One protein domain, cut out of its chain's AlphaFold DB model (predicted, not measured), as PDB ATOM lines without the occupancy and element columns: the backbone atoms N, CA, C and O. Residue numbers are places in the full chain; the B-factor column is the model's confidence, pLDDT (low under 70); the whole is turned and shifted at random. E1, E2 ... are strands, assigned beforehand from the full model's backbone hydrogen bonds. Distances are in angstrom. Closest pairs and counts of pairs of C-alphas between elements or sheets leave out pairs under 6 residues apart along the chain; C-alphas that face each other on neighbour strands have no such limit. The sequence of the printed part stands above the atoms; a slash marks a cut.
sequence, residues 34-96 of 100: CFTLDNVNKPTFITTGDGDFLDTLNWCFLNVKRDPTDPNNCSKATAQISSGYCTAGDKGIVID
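This is residues 34 to 96 of the 100 residues of an uncharacterized protein of Diplodia corticola (UniProt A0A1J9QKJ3). This is a small sandwich of two three-stranded sheets: the longer strands E3, E4 and E5 make one layer, and the short strands E2, E1 and E6 lie over it, crossed at 49 degrees. The layers are closer along the side of E2 and E3 than along that of E5 and E6, and the long axis runs from the loop at Val 40 to the loop at Thr 69. The printed part has 63 residues with no named helix and six named strands, E1 to E6 along the chain; the sheets run E3, E4, E5 and E2, E1, E6, both antiparallel. The class is all strand, though under half of the residues, 28 of 63, are in named strands. The whole is compact, with a radius of gyration of the C-alphas of 10.7 A, and elongated, spanning 32 by 20 by 17 A.

Find C-alpha 51 at (0.568, 9.260, -30.072), where E3 begins; it runs over residues 51 to 55 for 13.2 A. E4, residues 60 to 65, covers 16.4 A, and E5, residues 78 to 84, covers 17.8 A and ends at C-alpha 84, (11.230, 2.458, -22.226). In the other sheet, E1 is residues 34 to 36, 7.0 A, from C-alpha 34 at (7.716, 20.098, -26.656). E2 is residues 44 to 47, 9.6 A, and E6 is residues 93 to 95, 6.4 A.

Begin at E4, the inner strand of the meander E3 E4 E5, in which each strand is the antiparallel neighbour of the one before. E3 and E4 form a hairpin at 151 degrees between directions, with N 53 and O 62 within hydrogen-bond range at 2.8 A. E4 and E5 form a hairpin at 153 degrees, with N 63 and O 80 at 2.8 A. This sheet is only just strongly twisted, its C-alphas up to 4.3 A off its best plane. Now look across to E1, the inner strand of the other sheet: it forms a hairpin with E2 at 148 degrees, with N 45 and O 35 at 2.8 A. On to E6, antiparallel to E1 at 130 degrees, you will find N 36 and O 93 at 2.8 A. The parts of the two sheets that face each other are 9.3 A centre to centre. The closest C-alphas of E2 and E3 are those of Phe 45 and Asp 55, 6.3 A; of E5 and E6, those of Ala 79 and Ile 93, 7.8 A. E1 and E4 are apart.

The two C-alphas farthest apart are those of Val 40 and Thr 69, 33.7 A. The printed part has no cut. E4 to E5, residues 66 to 77, is a long link; E2 to E3 and E3 to E4 are tight. The mean pLDDT of the printed part is 92.9, and no printed residue is under 70.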
ATOM      1  N   CYS A  34       6.511  20.701 -27.173       96.06
ATOM      2  CA  CYS A  34       7.716  20.098 -26.656       96.06
ATOM      3  C   CYS A  34       7.569  19.790 -25.175       96.06
ATOM      4  O   CYS A  34       7.044  20.591 -24.401       96.06
ATOM      5  N   PHE A  35       8.008  18.595 -24.805       96.12
ATOM      6  CA  PHE A  35       7.952  18.109 -23.438       96.12
ATOM      7  C   PHE A  35       9.330  17.641 -22.998       96.12
ATOM      8  O   PHE A  35      10.112  17.138 -23.804       96.12
ATOM      9  N   THR A  36       9.606  17.762 -21.710       95.50
ATOM     10  CA  THR A  36      10.753  17.135 -21.060       95.50
ATOM     11  C   THR A  36      10.318  16.340 -19.839       95.50
ATOM     12  O   THR A  36       9.151  16.369 -19.457       95.50
ATOM     13  N   LEU A  37      11.245  15.617 -19.227       93.38
ATOM     14  CA  LEU A  37      11.031  14.938 -17.954       93.38
ATOM     15  C   LEU A  37      11.933  15.568 -16.902       93.38
ATOM     16  O   LEU A  37      13.055  15.980 -17.206       93.38
ATOM     17  N   ASP A  38      11.472  15.572 -15.656       88.25
ATOM     18  CA  ASP A  38      12.305  15.950 -14.516       88.25
ATOM     19  C   ASP A  38      13.205  14.777 -14.095       88.25
ATOM     20  O   ASP A  38      13.053  14.179 -13.033       88.25
ATOM     21  N   ASN A  39      14.115  14.384 -14.988       82.19
ATOM     22  CA  ASN A  39      15.112  13.350 -14.733       82.19
ATOM     23  C   ASN A  39      16.519  13.838 -15.106       82.19
ATOM     24  O   ASN A  39      16.689  14.915 -15.673       82.19
ATOM     25  N   VAL A  40      17.550  13.055 -14.772       79.94
ATOM     26  CA  VAL A  40      18.960  13.456 -14.961       79.94
ATOM     27  C   VAL A  40      19.295  13.749 -16.427       79.94
ATOM     28  O   VAL A  40      20.085  14.649 -16.705       79.94
ATOM     29  N   ASN A  41      18.668  13.031 -17.360       82.06
ATOM     30  CA  ASN A  41      18.991  13.114 -18.783       82.06
ATOM     31  C   ASN A  41      18.152  14.162 -19.528       82.06
ATOM     32  O   ASN A  41      18.487  14.482 -20.666       82.06
ATOM     33  N   LYS A  42      17.085  14.683 -18.902       86.44
ATOM     34  CA  LYS A  42      16.163  15.706 -19.431       86.44
ATOM     35  C   LYS A  42      15.878  15.541 -20.933       86.44
ATOM     36  O   LYS A  42      16.149  16.460 -21.712       86.44
ATOM     37  N   PRO A  43      15.355  14.378 -21.370       90.31
ATOM     38  CA  PRO A  43      15.044  14.152 -22.777       90.31
ATOM     39  C   PRO A  43      14.063  15.208 -23.281       90.31
ATOM     40  O   PRO A  43      13.230  15.704 -22.520       90.31
ATOM     41  N   THR A  44      14.159  15.557 -24.559       93.44
ATOM     42  CA  THR A  44      13.244  16.505 -25.203       93.44
ATOM     43  C   THR A  44      12.412  15.771 -26.242       93.44
ATOM     44  O   THR A  44      12.942  15.238 -27.211       93.44
ATOM     45  N   PHE A  45      11.096  15.775 -26.055       94.81
ATOM     46  CA  PHE A  45      10.131  15.168 -26.960       94.81
ATOM     47  C   PHE A  45       9.463  16.257 -27.786       94.81
ATOM     48  O   PHE A  45       8.719  17.068 -27.239       94.81
ATOM     49  N   ILE A  46       9.704  16.270 -29.096       94.81
ATOM     50  CA  ILE A  46       9.033  17.173 -30.037       94.81
ATOM     51  C   ILE A  46       7.838  16.431 -30.633       94.81
ATOM     52  O   ILE A  46       8.006  15.404 -31.286       94.81
ATOM     53  N   THR A  47       6.631  16.949 -30.411       94.81
ATOM     54  CA  THR A  47       5.378  16.259 -30.752       94.81
ATOM     55  C   THR A  47       4.525  17.082 -31.705       94.81
ATOM     56  O   THR A  47       4.404  18.296 -31.548       94.81
ATOM     57  N   THR A  48       3.903  16.424 -32.681       93.25
ATOM     58  CA  THR A  48       3.063  17.052 -33.721       93.25
ATOM     59  C   THR A  48       1.603  16.596 -33.657       93.25
ATOM     60  O   THR A  48       0.884  16.682 -34.646       93.25
ATOM     61  N   GLY A  49       1.161  16.078 -32.507       93.31
ATOM     62  CA  GLY A  49      -0.200  15.584 -32.305       93.31
ATOM     63  C   GLY A  49      -0.280  14.576 -31.164       93.31
ATOM     64  O   GLY A  49       0.520  14.638 -30.225       93.31
ATOM     65  N   ASP A  50      -1.245  13.669 -31.278       95.38
ATOM     66  CA  ASP A  50      -1.419  12.525 -30.386       95.38
ATOM     67  C   ASP A  50      -0.503  11.363 -30.790       95.38
ATOM     68  O   ASP A  50      -0.171  11.204 -31.966       95.38
ATOM     69  N   GLY A  51      -0.148  10.513 -29.828       95.38
ATOM     70  CA  GLY A  51       0.568   9.260 -30.072       95.38
ATOM     71  C   GLY A  51       1.791   9.067 -29.185       95.38
ATOM     72  O   GLY A  51       1.992   9.793 -28.214       95.38
ATOM     73  N   ASP A  52       2.600   8.065 -29.525       95.31
ATOM     74  CA  ASP A  52       3.845   7.754 -28.825       95.31
ATOM     75  C   ASP A  52       5.046   8.393 -29.528       95.31
ATOM     76  O   ASP A  52       5.267   8.206 -30.726       95.31
ATOM     77  N   PHE A  53       5.849   9.122 -28.759       95.50
ATOM     78  CA  PHE A  53       7.036   9.826 -29.224       95.50
ATOM     79  C   PHE A  53       8.276   9.241 -28.553       95.50
ATOM     80  O   PHE A  53       8.349   9.163 -27.327       95.50
ATOM     81  N   LEU A  54       9.248   8.825 -29.364       93.81
ATOM     82  CA  LEU A  54      10.482   8.202 -28.898       93.81
ATOM     83  C   LEU A  54      11.585   9.248 -28.720       93.81
ATOM     84  O   LEU A  54      11.970   9.913 -29.679       93.81
ATOM     85  N   ASP A  55      12.155   9.312 -27.522       90.12
ATOM     86  CA  ASP A  55      13.504   9.839 -27.340       90.12
ATOM     87  C   ASP A  55      14.510   8.731 -27.659       90.12
ATOM     88  O   ASP A  55      14.602   7.729 -26.947       90.12
ATOM     89  N   THR A  56      15.255   8.883 -28.752       84.56
ATOM     90  CA  THR A  56      16.158   7.836 -29.252       84.56
ATOM     91  C   THR A  56      17.412   7.672 -28.401       84.56
ATOM     92  O   THR A  56      17.993   6.589 -28.401       84.56
ATOM     93  N   LEU A  57      17.815   8.713 -27.663       84.56
ATOM     94  CA  LEU A  57      19.011   8.688 -26.822       84.56
ATOM     95  C   LEU A  57      18.798   7.854 -25.559       84.56
ATOM     96  O   LEU A  57      19.625   7.003 -25.243       84.56
ATOM     97  N   ASN A  58      17.687   8.073 -24.855       82.50
ATOM     98  CA  ASN A  58      17.367   7.355 -23.621       82.50
ATOM     99  C   ASN A  58      16.387   6.202 -23.842       82.50
ATOM    100  O   ASN A  58      16.078   5.480 -22.901       82.50
ATOM    101  N   TRP A  59      15.904   6.013 -25.072       90.75
ATOM    102  CA  TRP A  59      14.934   4.979 -25.430       90.75
ATOM    103  C   TRP A  59      13.677   5.043 -24.549       90.75
ATOM    104  O   TRP A  59      13.257   4.065 -23.928       90.75
ATOM    105  N   CYS A  60      13.100   6.240 -24.460       92.69
ATOM    106  CA  CYS A  60      11.893   6.513 -23.688       92.69
ATOM    107  C   CYS A  60      10.733   6.837 -24.621       92.69
ATOM    108  O   CYS A  60      10.902   7.618 -25.554       92.69
ATOM    109  N   PHE A  61       9.556   6.279 -24.350       95.06
ATOM    110  CA  PHE A  61       8.341   6.539 -25.114       95.06
ATOM    111  C   PHE A  61       7.402   7.420 -24.302       95.06
ATOM    112  O   PHE A  61       6.938   7.027 -23.230       95.06
ATOM    113  N   LEU A  62       7.125   8.613 -24.819       96.75
ATOM    114  CA  LEU A  62       6.162   9.550 -24.263       96.75
ATOM    115  C   LEU A  62       4.850   9.439 -25.041       96.75
ATOM    116  O   LEU A  62       4.801   9.798 -26.216       96.75
ATOM    117  N   ASN A  63       3.789   8.989 -24.379       97.62
ATOM    118  CA  ASN A  63       2.444   9.044 -24.926       97.62
ATOM    119  C   ASN A  63       1.864  10.441 -24.709       97.62
ATOM    120  O   ASN A  63       1.815  10.929 -23.577       97.62
ATOM    121  N   VAL A  64       1.428  11.076 -25.792       97.62
ATOM    122  CA  VAL A  64       0.793  12.390 -25.778       97.62
ATOM    123  C   VAL A  64      -0.638  12.283 -26.274       97.62
ATOM    124  O   VAL A  64      -0.921  11.653 -27.291       97.62
ATOM    125  N   LYS A  65      -1.537  12.942 -25.547       96.88
ATOM    126  CA  LYS A  65      -2.935  13.137 -25.907       96.88
ATOM    127  C   LYS A  65      -3.306  14.603 -25.719       96.88
ATOM    128  O   LYS A  65      -3.313  15.101 -24.594       96.88
ATOM    129  N   ARG A  66      -3.582  15.301 -26.815       95.25
ATOM    130  CA  ARG A  66      -3.990  16.706 -26.865       95.25
ATOM    131  C   ARG A  66      -5.421  16.876 -26.361       95.25
ATOM    132  O   ARG A  66      -6.229  15.946 -26.375       95.25
ATOM    133  N   ASP A  67      -5.728  18.085 -25.908       94.50
ATOM    134  CA  ASP A  67      -7.100  18.453 -25.586       94.50
ATOM    135  C   ASP A  67      -7.891  18.628 -26.895       94.50
ATOM    136  O   ASP A  67      -7.465  19.392 -27.760       94.50
ATOM    137  N   PRO A  68      -9.029  17.941 -27.086       91.12
ATOM    138  CA  PRO A  68      -9.774  17.997 -28.343       91.12
ATOM    139  C   PRO A  68     -10.428  19.363 -28.604       91.12
ATOM    140  O   PRO A  68     -10.787  19.656 -29.741       91.12
ATOM    141  N   THR A  69     -10.611  20.184 -27.566       92.69
ATOM    142  CA  THR A  69     -11.185  21.534 -27.665       92.69
ATOM    143  C   THR A  69     -10.120  22.614 -27.841       92.69
ATOM    144  O   THR A  69     -10.437  23.704 -28.308       92.69
ATOM    145  N   ASP A  70      -8.871  22.317 -27.475       93.38
ATOM    146  CA  ASP A  70      -7.738  23.242 -27.524       93.38
ATOM    147  C   ASP A  70      -6.420  22.484 -27.803       93.38
ATOM    148  O   ASP A  70      -5.542  22.384 -26.937       93.38
ATOM    149  N   PRO A  71      -6.269  21.892 -29.003       92.06
ATOM    150  CA  PRO A  71      -5.190  20.943 -29.282       92.06
ATOM    151  C   PRO A  71      -3.798  21.588 -29.369       92.06
ATOM    152  O   PRO A  71      -2.780  20.899 -29.238       92.06
ATOM    153  N   ASN A  72      -3.756  22.909 -29.558       93.12
ATOM    154  CA  ASN A  72      -2.537  23.712 -29.635       93.12
ATOM    155  C   ASN A  72      -2.036  24.175 -28.257       93.12
ATOM    156  O   ASN A  72      -0.899  24.627 -28.133       93.12
ATOM    157  N   ASN A  73      -2.836  24.017 -27.200       94.94
ATOM    158  CA  ASN A  73      -2.426  24.334 -25.841       94.94
ATOM    159  C   ASN A  73      -1.699  23.150 -25.195       94.94
ATOM    160  O   ASN A  73      -2.301  22.279 -24.565       94.94
ATOM    161  N   CYS A  74      -0.370  23.148 -25.315       95.25
ATOM    162  CA  CYS A  74       0.501  22.095 -24.785       95.25
ATOM    163  C   CYS A  74       0.287  21.806 -23.292       95.25
ATOM    164  O   CYS A  74       0.464  20.672 -22.861       95.25
ATOM    165  N   SER A  75      -0.126  22.808 -22.505       96.06
ATOM    166  CA  SER A  75      -0.354  22.662 -21.060       96.06
ATOM    167  C   SER A  75      -1.616  21.870 -20.720       96.06
ATOM    168  O   SER A  75      -1.740  21.372 -19.604       96.06
ATOM    169  N   LYS A  76      -2.559  21.752 -21.663       96.19
ATOM    170  CA  LYS A  76      -3.758  20.913 -21.522       96.19
ATOM    171  C   LYS A  76      -3.556  19.492 -22.045       96.19
ATOM    172  O   LYS A  76      -4.388  18.624 -21.786       96.19
ATOM    173  N   ALA A  77      -2.472  19.239 -22.775       96.06
ATOM    174  CA  ALA A  77      -2.158  17.901 -23.238       96.06
ATOM    175  C   ALA A  77      -1.775  17.000 -22.056       96.06
ATOM    176  O   ALA A  77      -1.054  17.396 -21.141       96.06
ATOM    177  N   THR A  78      -2.224  15.753 -22.098       96.56
ATOM    178  CA  THR A  78      -1.681  14.702 -21.239       96.56
ATOM    179  C   THR A  78      -0.426  14.160 -21.905       96.56
ATOM    180  O   THR A  78      -0.506  13.664 -23.022       96.56
ATOM    181  N   ALA A  79       0.716  14.251 -21.230       96.75
ATOM    182  CA  ALA A  79       1.983  13.691 -21.683       96.75
ATOM    183  C   ALA A  79       2.549  12.795 -20.579       96.75
ATOM    184  O   ALA A  79       2.817  13.275 -19.475       96.75
ATOM    185  N   GLN A  80       2.697  11.500 -20.846       96.75
ATOM    186  CA  GLN A  80       3.147  10.534 -19.846       96.75
ATOM    187  C   GLN A  80       4.015   9.444 -20.467       96.75
ATOM    188  O   GLN A  80       3.754   8.987 -21.577       96.75
ATOM    189  N   ILE A  81       5.036   9.001 -19.737       95.88
ATOM    190  CA  ILE A  81       5.873   7.887 -20.172       95.88
ATOM    191  C   ILE A  81       5.063   6.596 -20.189       95.88
ATOM    192  O   ILE A  81       4.583   6.138 -19.148       95.88
ATOM    193  N   SER A  82       4.936   6.016 -21.383       94.62
ATOM    194  CA  SER A  82       4.223   4.764 -21.631       94.62
ATOM    195  C   SER A  82       5.140   3.549 -21.527       94.62
ATOM    196  O   SER A  82       4.708   2.497 -21.060       94.62
ATOM    197  N   SER A  83       6.406   3.676 -21.940       92.38
ATOM    198  CA  SER A  83       7.392   2.589 -21.893       92.38
ATOM    199  C   SER A  83       8.832   3.086 -22.092       92.38
ATOM    200  O   SER A  83       9.063   4.266 -22.365       92.38
ATOM    201  N   GLY A  84       9.812   2.184 -21.966       91.12
ATOM    202  CA  GLY A  84      11.230   2.458 -22.226       91.12
ATOM    203  C   GLY A  84      12.109   2.417 -20.975       91.12
ATOM    204  O   GLY A  84      11.740   1.796 -19.980       91.12
ATOM    205  N   TYR A  85      13.275   3.073 -21.029       91.12
ATOM    206  CA  TYR A  85      14.214   3.154 -19.893       91.12
ATOM    207  C   TYR A  85      13.969   4.349 -18.957       91.12
ATOM    208  O   TYR A  85      14.727   4.558 -18.010       91.12
ATOM    209  N   CYS A  86      12.909   5.123 -19.191       89.69
ATOM    210  CA  CYS A  86      12.419   6.129 -18.250       89.69
ATOM    211  C   CYS A  86      11.433   5.500 -17.257       89.69
ATOM    212  O   CYS A  86      10.844   4.451 -17.524       89.69
ATOM    213  N   THR A  87      11.210   6.160 -16.121       90.81
ATOM    214  CA  THR A  87      10.212   5.710 -15.147       90.81
ATOM    215  C   THR A  87       8.820   5.780 -15.770       90.81
ATOM    216  O   THR A  87       8.349   6.844 -16.177       90.81
ATOM    217  N   ALA A  88       8.152   4.629 -15.856       90.19
ATOM    218  CA  ALA A  88       6.788   4.560 -16.354       90.19
ATOM    219  C   ALA A  88       5.863   5.418 -15.485       90.19
ATOM    220  O   ALA A  88       5.905   5.357 -14.256       90.19
ATOM    221  N   GLY A  89       5.012   6.206 -16.133       90.56
ATOM    222  CA  GLY A  89       4.101   7.109 -15.445       90.56
ATOM    223  C   GLY A  89       4.651   8.510 -15.165       90.56
ATOM    224  O   GLY A  89       3.849   9.377 -14.798       90.56
ATOM    225  N   ASP A  90       5.946   8.771 -15.390       93.50
ATOM    226  CA  ASP A  90       6.497  10.128 -15.320       93.50
ATOM    227  C   ASP A  90       5.758  11.053 -16.286       93.50
ATOM    228  O   ASP A  90       5.441  10.684 -17.423       93.50
ATOM    229  N   LYS A  91       5.468  12.268 -15.818       94.81
ATOM    230  CA  LYS A  91       4.725  13.260 -16.593       94.81
ATOM    231  C   LYS A  91       5.672  14.142 -17.389       94.81
ATOM    232  O   LYS A  91       6.655  14.650 -16.854       94.81
ATOM    233  N   GLY A  92       5.312  14.365 -18.648       95.12
ATOM    234  CA  GLY A  92       5.944  15.366 -19.490       95.12
ATOM    235  C   GLY A  92       5.676  16.771 -18.955       95.12
ATOM    236  O   GLY A  92       4.536  17.132 -18.665       95.12
ATOM    237  N   ILE A  93       6.730  17.567 -18.843       96.12
ATOM    238  CA  ILE A  93       6.694  18.983 -18.495       96.12
ATOM    239  C   ILE A  93       6.819  19.770 -19.790       96.12
ATOM    240  O   ILE A  93       7.754  19.544 -20.555       96.12
ATOM    241  N   VAL A  94       5.884  20.685 -20.040       96.75
ATOM    242  CA  VAL A  94       5.916  21.542 -21.230       96.75
ATOM    243  C   VAL A  94       7.153  22.434 -21.193       96.75
ATOM    244  O   VAL A  94       7.431  23.075 -20.180       96.75
ATOM    245  N   ILE A  95       7.867  22.489 -22.313       95.81
ATOM    246  CA  ILE A  95       8.998  23.387 -22.538       95.81
ATOM    247  C   ILE A  95       8.844  24.092 -23.882       95.81
ATOM    248  O   ILE A  95       8.124  23.618 -24.766       95.81
ATOM    249  N   ASP A  96       9.564  25.198 -24.051       94.69
ATOM    250  CA  ASP A  96       9.717  25.808 -25.365       94.69
ATOM    251  C   ASP A  96      10.408  24.831 -26.315       94.69
ATOM    252  O   ASP A  96      11.384  24.159 -25.966       94.69
TER     253      ASP A  96